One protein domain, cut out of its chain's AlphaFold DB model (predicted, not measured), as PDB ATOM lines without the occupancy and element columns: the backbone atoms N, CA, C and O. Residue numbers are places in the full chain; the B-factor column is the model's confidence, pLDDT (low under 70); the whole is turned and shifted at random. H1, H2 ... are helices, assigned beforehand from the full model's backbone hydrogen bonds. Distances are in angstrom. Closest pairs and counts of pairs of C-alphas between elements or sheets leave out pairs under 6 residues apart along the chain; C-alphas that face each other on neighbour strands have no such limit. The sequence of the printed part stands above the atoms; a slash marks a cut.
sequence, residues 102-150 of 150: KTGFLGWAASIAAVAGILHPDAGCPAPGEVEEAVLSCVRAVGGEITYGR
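What this domain is: This is residues 102 to 150 of the 150 residues of an uncharacterized protein of Methanoculleus bourgensis (UniProt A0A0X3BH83). This is a loose, flat helical hairpin whose two helices, H1 and H2, are offset along its length: the first part of H2 packs on H1, and the rest of H2 runs on past H1's beginning. At one end residues 118 to 123 stick out where the chain turns round; at the other, residues 137 to 143 stick out, and from there a tail without a named element, residues 142 to 150, runs crosswise to the two helices, past the end where H1 begins. The printed part has 49 residues with two named helices, H1 then H2, and no named strand; its class is all helix. The whole is loose, with a radius of gyration of the C-alphas of 12.2 A and spans of 36 by 25 by 10 A.

Where its parts are: Find C-alpha 104 at (18.719, -108.243, 528.547); from there H1, residues 104 to 119, runs 22.5 A to C-alpha 119 at (9.166, -88.034, 525.805). H2, residues 128 to 141, covers 20.4 A and ends at C-alpha 141, at (4.046, -119.184, 518.578).

How they stand to each other: Look first at Ala 110 in H1 and Pro 128 in H2, whose C-alphas, 4.4 A apart, are the closest of the two helices. H1 and H2 touch, with 14 pairs of C-alphas within 8 A. They run opposite ways at a steep tilt of 37 degrees, only just past shallow, and form a helical hairpin. In H1 and H2 every backbone O i to N i+4 pair is within hydrogen-bond range.

The domain as a whole: The C-alphas of Asp 122 and Arg 150, the two farthest apart, are 37.8 A from each other. The printed part has no cut, and the link from H1 to H2, 8 residues, is short. Arg 150 is the chain's last residue. The mean pLDDT of the printed part is 88.3; look for values under 70 at residue 102 and residues 148 to 150 of this model.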
ATOM      1  N   LYS A 102      12.121-107.488 532.702       68.69
ATOM      2  CA  LYS A 102      13.009-108.551 532.234       68.69
ATOM      3  C   LYS A 102      14.427-108.014 532.034       68.69
ATOM      4  O   LYS A 102      14.617-106.838 531.749       68.69
ATOM      5  N   THR A 103      15.430-108.875 532.172       71.38
ATOM      6  CA  THR A 103      16.827-108.525 531.882       71.38
ATOM      7  C   THR A 103      17.109-108.591 530.375       71.38
ATOM      8  O   THR A 103      16.277-109.038 529.586       71.38
ATOM      9  N   GLY A 104      18.279-108.118 529.940       79.94
ATOM     10  CA  GLY A 104      18.719-108.243 528.547       79.94
ATOM     11  C   GLY A 104      17.858-107.479 527.527       79.94
ATOM     12  O   GLY A 104      17.278-106.435 527.822       79.94
ATOM     13  N   PHE A 105      17.798-107.997 526.297       82.94
ATOM     14  CA  PHE A 105      17.220-107.290 525.144       82.94
ATOM     15  C   PHE A 105      15.710-107.043 525.241       82.94
ATOM     16  O   PHE A 105      15.225-106.039 524.723       82.94
ATOM     17  N   LEU A 106      14.962-107.922 525.918       86.19
ATOM     18  CA  LEU A 106      13.524-107.724 526.103       86.19
ATOM     19  C   LEU A 106      13.249-106.546 527.043       86.19
ATOM     20  O   LEU A 106      12.443-105.674 526.724       86.19
ATOM     21  N   GLY A 107      13.992-106.473 528.153       88.12
ATOM     22  CA  GLY A 107      13.945-105.320 529.047       88.12
ATOM     23  C   GLY A 107      14.348-104.027 528.347       88.12
ATOM     24  O   GLY A 107      13.728-102.991 528.563       88.12
ATOM     25  N   TRP A 108      15.335-104.101 527.450       88.88
ATOM     26  CA  TRP A 108      15.765-102.967 526.635       88.88
ATOM     27  C   TRP A 108      14.646-102.415 525.743       88.88
ATOM     28  O   TRP A 108      14.397-101.209 525.740       88.88
ATOM     29  N   ALA A 109      13.944-103.286 525.011       90.12
ATOM     30  CA  ALA A 109      12.822-102.886 524.160       90.12
ATOM     31  C   ALA A 109      11.686-102.249 524.980       90.12
ATOM     32  O   ALA A 109      11.159-101.200 524.605       90.12
ATOM     33  N   ALA A 110      11.371-102.834 526.137       92.50
ATOM     34  CA  ALA A 110      10.383-102.299 527.070       92.50
ATOM     35  C   ALA A 110      10.784-100.912 527.607       92.50
ATOM     36  O   ALA A 110       9.961 -99.997 527.660       92.50
ATOM     37  N   SER A 111      12.061-100.726 527.952       93.56
ATOM     38  CA  SER A 111      12.607 -99.437 528.386       93.56
ATOM     39  C   SER A 111      12.550 -98.372 527.288       93.56
ATOM     40  O   SER A 111      12.223 -97.225 527.590       93.56
ATOM     41  N   ILE A 112      12.810 -98.721 526.019       94.81
ATOM     42  CA  ILE A 112      12.648 -97.784 524.891       94.81
ATOM     43  C   ILE A 112      11.200 -97.297 524.814       94.81
ATOM     44  O   ILE A 112      10.979 -96.092 524.723       94.81
ATOM     45  N   ALA A 113      10.225 -98.206 524.884       94.44
ATOM     46  CA  ALA A 113       8.809 -97.848 524.830       94.44
ATOM     47  C   ALA A 113       8.392 -96.954 526.007       94.44
ATOM     48  O   ALA A 113       7.725 -95.940 525.804       94.44
ATOM     49  N   ALA A 114       8.864 -97.268 527.219       95.44
ATOM     50  CA  ALA A 114       8.631 -96.447 528.406       95.44
ATOM     51  C   ALA A 114       9.151 -95.015 528.222       95.44
ATOM     52  O   ALA A 114       8.433 -94.045 528.462       95.44
ATOM     53  N   VAL A 115      10.407 -94.878 527.785       96.88
ATOM     54  CA  VAL A 115      11.034 -93.570 527.573       96.88
ATOM     55  C   VAL A 115      10.345 -92.828 526.434       96.88
ATOM     56  O   VAL A 115      10.100 -91.634 526.567       96.88
ATOM     57  N   ALA A 116       9.967 -93.508 525.351       96.81
ATOM     58  CA  ALA A 116       9.250 -92.886 524.242       96.81
ATOM     59  C   ALA A 116       7.902 -92.306 524.697       96.81
ATOM     60  O   ALA A 116       7.609 -91.162 524.368       96.81
ATOM     61  N   GLY A 117       7.142 -93.036 525.522       95.81
ATOM     62  CA  GLY A 117       5.884 -92.545 526.092       95.81
ATOM     63  C   GLY A 117       6.055 -91.350 527.037       95.81
ATOM     64  O   GLY A 117       5.202 -90.471 527.070       95.81
ATOM     65  N   ILE A 118       7.176 -91.267 527.765       96.12
ATOM     66  CA  ILE A 118       7.506 -90.092 528.594       96.12
ATOM     67  C   ILE A 118       7.877 -88.889 527.719       96.12
ATOM     68  O   ILE A 118       7.466 -87.766 528.000       96.12
ATOM     69  N   LEU A 119       8.676 -89.106 526.673       97.00
ATOM     70  CA  LEU A 119       9.166 -88.034 525.805       97.00
ATOM     71  C   LEU A 119       8.104 -87.522 524.823       97.00
ATOM     72  O   LEU A 119       8.159 -86.357 524.433       97.00
ATOM     73  N   HIS A 120       7.161 -88.379 524.431       96.12
ATOM     74  CA  HIS A 120       6.142 -88.115 523.413       96.12
ATOM     75  C   HIS A 120       4.771 -88.637 523.883       96.12
ATOM     76  O   HIS A 120       4.273 -89.622 523.333       96.12
ATOM     77  N   PRO A 121       4.140 -88.007 524.891       93.38
ATOM     78  CA  PRO A 121       2.907 -88.517 525.504       93.38
ATOM     79  C   PRO A 121       1.737 -88.670 524.516       93.38
ATOM     80  O   PRO A 121       0.919 -89.572 524.669       93.38
ATOM     81  N   ASP A 122       1.697 -87.855 523.459       93.94
ATOM     82  CA  ASP A 122       0.634 -87.882 522.443       93.94
ATOM     83  C   ASP A 122       0.901 -88.872 521.292       93.94
ATOM     84  O   ASP A 122       0.094 -88.990 520.371       93.94
ATOM     85  N   ALA A 123       2.031 -89.589 521.307       91.75
ATOM     86  CA  ALA A 123       2.405 -90.513 520.231       91.75
ATOM     87  C   ALA A 123       1.699 -91.879 520.310       91.75
ATOM     88  O   ALA A 123       1.855 -92.692 519.399       91.75
ATOM     89  N   GLY A 124       0.951 -92.156 521.386       91.94
ATOM     90  CA  GLY A 124       0.264 -93.438 521.577       91.94
ATOM     91  C   GLY A 124       1.224 -94.620 521.738       91.94
ATOM     92  O   GLY A 124       0.940 -95.715 521.259       91.94
ATOM     93  N   CYS A 125       2.389 -94.400 522.362       92.50
ATOM     94  CA  CYS A 125       3.354 -95.470 522.599       92.50
ATOM     95  C   CYS A 125       2.743 -96.563 523.497       92.50
ATOM     96  O   CYS A 125       2.149 -96.227 524.525       92.50
ATOM     97  N   PRO A 126       2.913 -97.853 523.151       91.81
ATOM     98  CA  PRO A 126       2.426 -98.947 523.981       91.81
ATOM     99  C   PRO A 126       3.102 -98.932 525.352       91.81
ATOM    100  O   PRO A 126       4.266 -98.529 525.495       91.81
ATOM    101  N   ALA A 127       2.394 -99.420 526.364       90.62
ATOM    102  CA  ALA A 127       2.970 -99.615 527.680       90.62
ATOM    103  C   ALA A 127       4.116-100.648 527.603       90.62
ATOM    104  O   ALA A 127       4.057-101.593 526.813       90.62
ATOM    105  N   PRO A 128       5.147-100.551 528.462       89.44
ATOM    106  CA  PRO A 128       6.298-101.458 528.412       89.44
ATOM    107  C   PRO A 128       5.922-102.945 528.466       89.44
ATOM    108  O   PRO A 128       6.508-103.753 527.755       89.44
ATOM    109  N   GLY A 129       4.902-103.303 529.256       88.56
ATOM    110  CA  GLY A 129       4.410-104.681 529.349       88.56
ATOM    111  C   GLY A 129       3.733-105.193 528.073       88.56
ATOM    112  O   GLY A 129       3.822-106.380 527.783       88.56
ATOM    113  N   GLU A 130       3.110-104.316 527.281       92.00
ATOM    114  CA  GLU A 130       2.518-104.693 525.990       92.00
ATOM    115  C   GLU A 130       3.611-105.018 524.967       92.00
ATOM    116  O   GLU A 130       3.488-105.976 524.206       92.00
ATOM    117  N   VAL A 131       4.721-104.271 524.997       92.12
ATOM    118  CA  VAL A 131       5.901-104.560 524.169       92.12
ATOM    119  C   VAL A 131       6.550-105.877 524.579       92.12
ATOM    120  O   VAL A 131       6.881-106.688 523.713       92.12
ATOM    121  N   GLU A 132       6.705-106.116 525.886       90.06
ATOM    122  CA  GLU A 132       7.238-107.386 526.389       90.06
ATOM    123  C   GLU A 132       6.372-108.573 525.925       90.06
ATOM    124  O   GLU A 132       6.896-109.545 525.375       90.06
ATOM    125  N   GLU A 133       5.049-108.482 526.083       90.94
ATOM    126  CA  GLU A 133       4.126-109.555 525.695       90.94
ATOM    127  C   GLU A 133       4.043-109.773 524.186       90.94
ATOM    128  O   GLU A 133       3.957-110.923 523.752       90.94
ATOM    129  N   ALA A 134       4.122-108.719 523.369       92.56
ATOM    130  CA  ALA A 134       4.145-108.864 521.915       92.56
ATOM    131  C   ALA A 134       5.330-109.731 521.456       92.56
ATOM    132  O   ALA A 134       5.155-110.663 520.668       92.56
ATOM    133  N   VAL A 135       6.526-109.487 522.000       91.12
ATOM    134  CA  VAL A 135       7.719-110.286 521.684       91.12
ATOM    135  C   VAL A 135       7.580-111.713 522.216       91.12
ATOM    136  O   VAL A 135       7.842-112.670 521.484       91.12
ATOM    137  N   LEU A 136       7.133-111.881 523.465       90.25
ATOM    138  CA  LEU A 136       6.938-113.207 524.065       90.25
ATOM    139  C   LEU A 136       5.893-114.039 523.313       90.25
ATOM    140  O   LEU A 136       6.063-115.249 523.169       90.25
ATOM    141  N   SER A 137       4.835-113.408 522.805       92.81
ATOM    142  CA  SER A 137       3.817-114.056 521.978       92.81
ATOM    143  C   SER A 137       4.420-114.641 520.697       92.81
ATOM    144  O   SER A 137       4.221-115.823 520.417       92.81
ATOM    145  N   CYS A 138       5.242-113.865 519.980       93.50
ATOM    146  CA  CYS A 138       5.943-114.334 518.780       93.50
ATOM    147  C   CYS A 138       6.858-115.529 519.070       93.50
ATOM    148  O   CYS A 138       6.861-116.500 518.318       93.50
ATOM    149  N   VAL A 139       7.609-115.478 520.174       92.12
ATOM    150  CA  VAL A 139       8.513-116.565 520.579       92.12
ATOM    151  C   VAL A 139       7.733-117.844 520.900       92.12
ATOM    152  O   VAL A 139       8.080-118.914 520.399       92.12
ATOM    153  N   ARG A 140       6.636-117.741 521.663       93.62
ATOM    154  CA  ARG A 140       5.774-118.888 521.999       93.62
ATOM    155  C   ARG A 140       5.129-119.517 520.764       93.62
ATOM    156  O   ARG A 140       5.046-120.739 520.688       93.62
ATOM    157  N   ALA A 141       4.710-118.706 519.792       96.38
ATOM    158  CA  ALA A 141       4.046-119.184 518.578       96.38
ATOM    159  C   ALA A 141       4.921-120.121 517.726       96.38
ATOM    160  O   ALA A 141       4.392-120.966 517.008       96.38
ATOM    161  N   VAL A 142       6.247-119.996 517.822       96.81
ATOM    162  CA  VAL A 142       7.210-120.847 517.105       96.81
ATOM    163  C   VAL A 142       7.860-121.906 518.002       96.81
ATOM    164  O   VAL A 142       8.824-122.546 517.588       96.81
ATOM    165  N   GLY A 143       7.363-122.085 519.232       93.69
ATOM    166  CA  GLY A 143       7.948-123.006 520.212       93.69
ATOM    167  C   GLY A 143       9.349-122.601 520.682       93.69
ATOM    168  O   GLY A 143      10.118-123.456 521.112       93.69
ATOM    169  N   GLY A 144       9.706-121.321 520.554       91.50
ATOM    170  CA  GLY A 144      10.984-120.795 521.018       91.50
ATOM    171  C   GLY A 144      10.979-120.471 522.512       91.50
ATOM    172  O   GLY A 144       9.932-120.390 523.154       91.50
ATOM    173  N   GLU A 145      12.165-120.200 523.053       87.06
ATOM    174  CA  GLU A 145      12.358-119.755 524.434       87.06
ATOM    175  C   GLU A 145      13.379-118.610 524.495       87.06
ATOM    176  O   GLU A 145      14.359-118.594 523.749       87.06
ATOM    177  N   ILE A 146      13.165-117.648 525.402       80.12
ATOM    178  CA  ILE A 146      14.156-116.609 525.717       80.12
ATOM    179  C   ILE A 146      14.930-117.061 526.952       80.12
ATOM    180  O   ILE A 146      14.411-117.016 528.070       80.12
ATOM    181  N   THR A 147      16.181-117.462 526.759       76.19
ATOM    182  CA  THR A 147      17.104-117.742 527.857       76.19
ATOM    183  C   THR A 147      17.864-116.470 528.220       76.19
ATOM    184  O   THR A 147      18.560-115.870 527.404       76.19
ATOM    185  N   TYR A 148      17.721-116.023 529.466       67.62
ATOM    186  CA  TYR A 148      18.568-114.962 530.000       67.62
ATOM    187  C   TYR A 148      19.871-115.613 530.463       67.62
ATOM    188  O   TYR A 148      19.846-116.495 531.324       67.62
ATOM    189  N   GLY A 149      20.996-115.220 529.858       56.53
ATOM    190  CA  GLY A 149      22.315-115.604 530.356       56.53
ATOM    191  C   GLY A 149      22.422-115.214 531.830       56.53
ATOM    192  O   GLY A 149      22.083-114.083 532.182       56.53
ATOM    193  N   ARG A 150      22.794-116.178 532.679       40.16
ATOM    194  CA  ARG A 150      23.133-115.911 534.080       40.16
ATOM    195  C   ARG A 150      24.390-115.060 534.170       40.16
ATOM    196  O   ARG A 150      25.302-115.303 533.349       40.16
TER     197      ARG A 150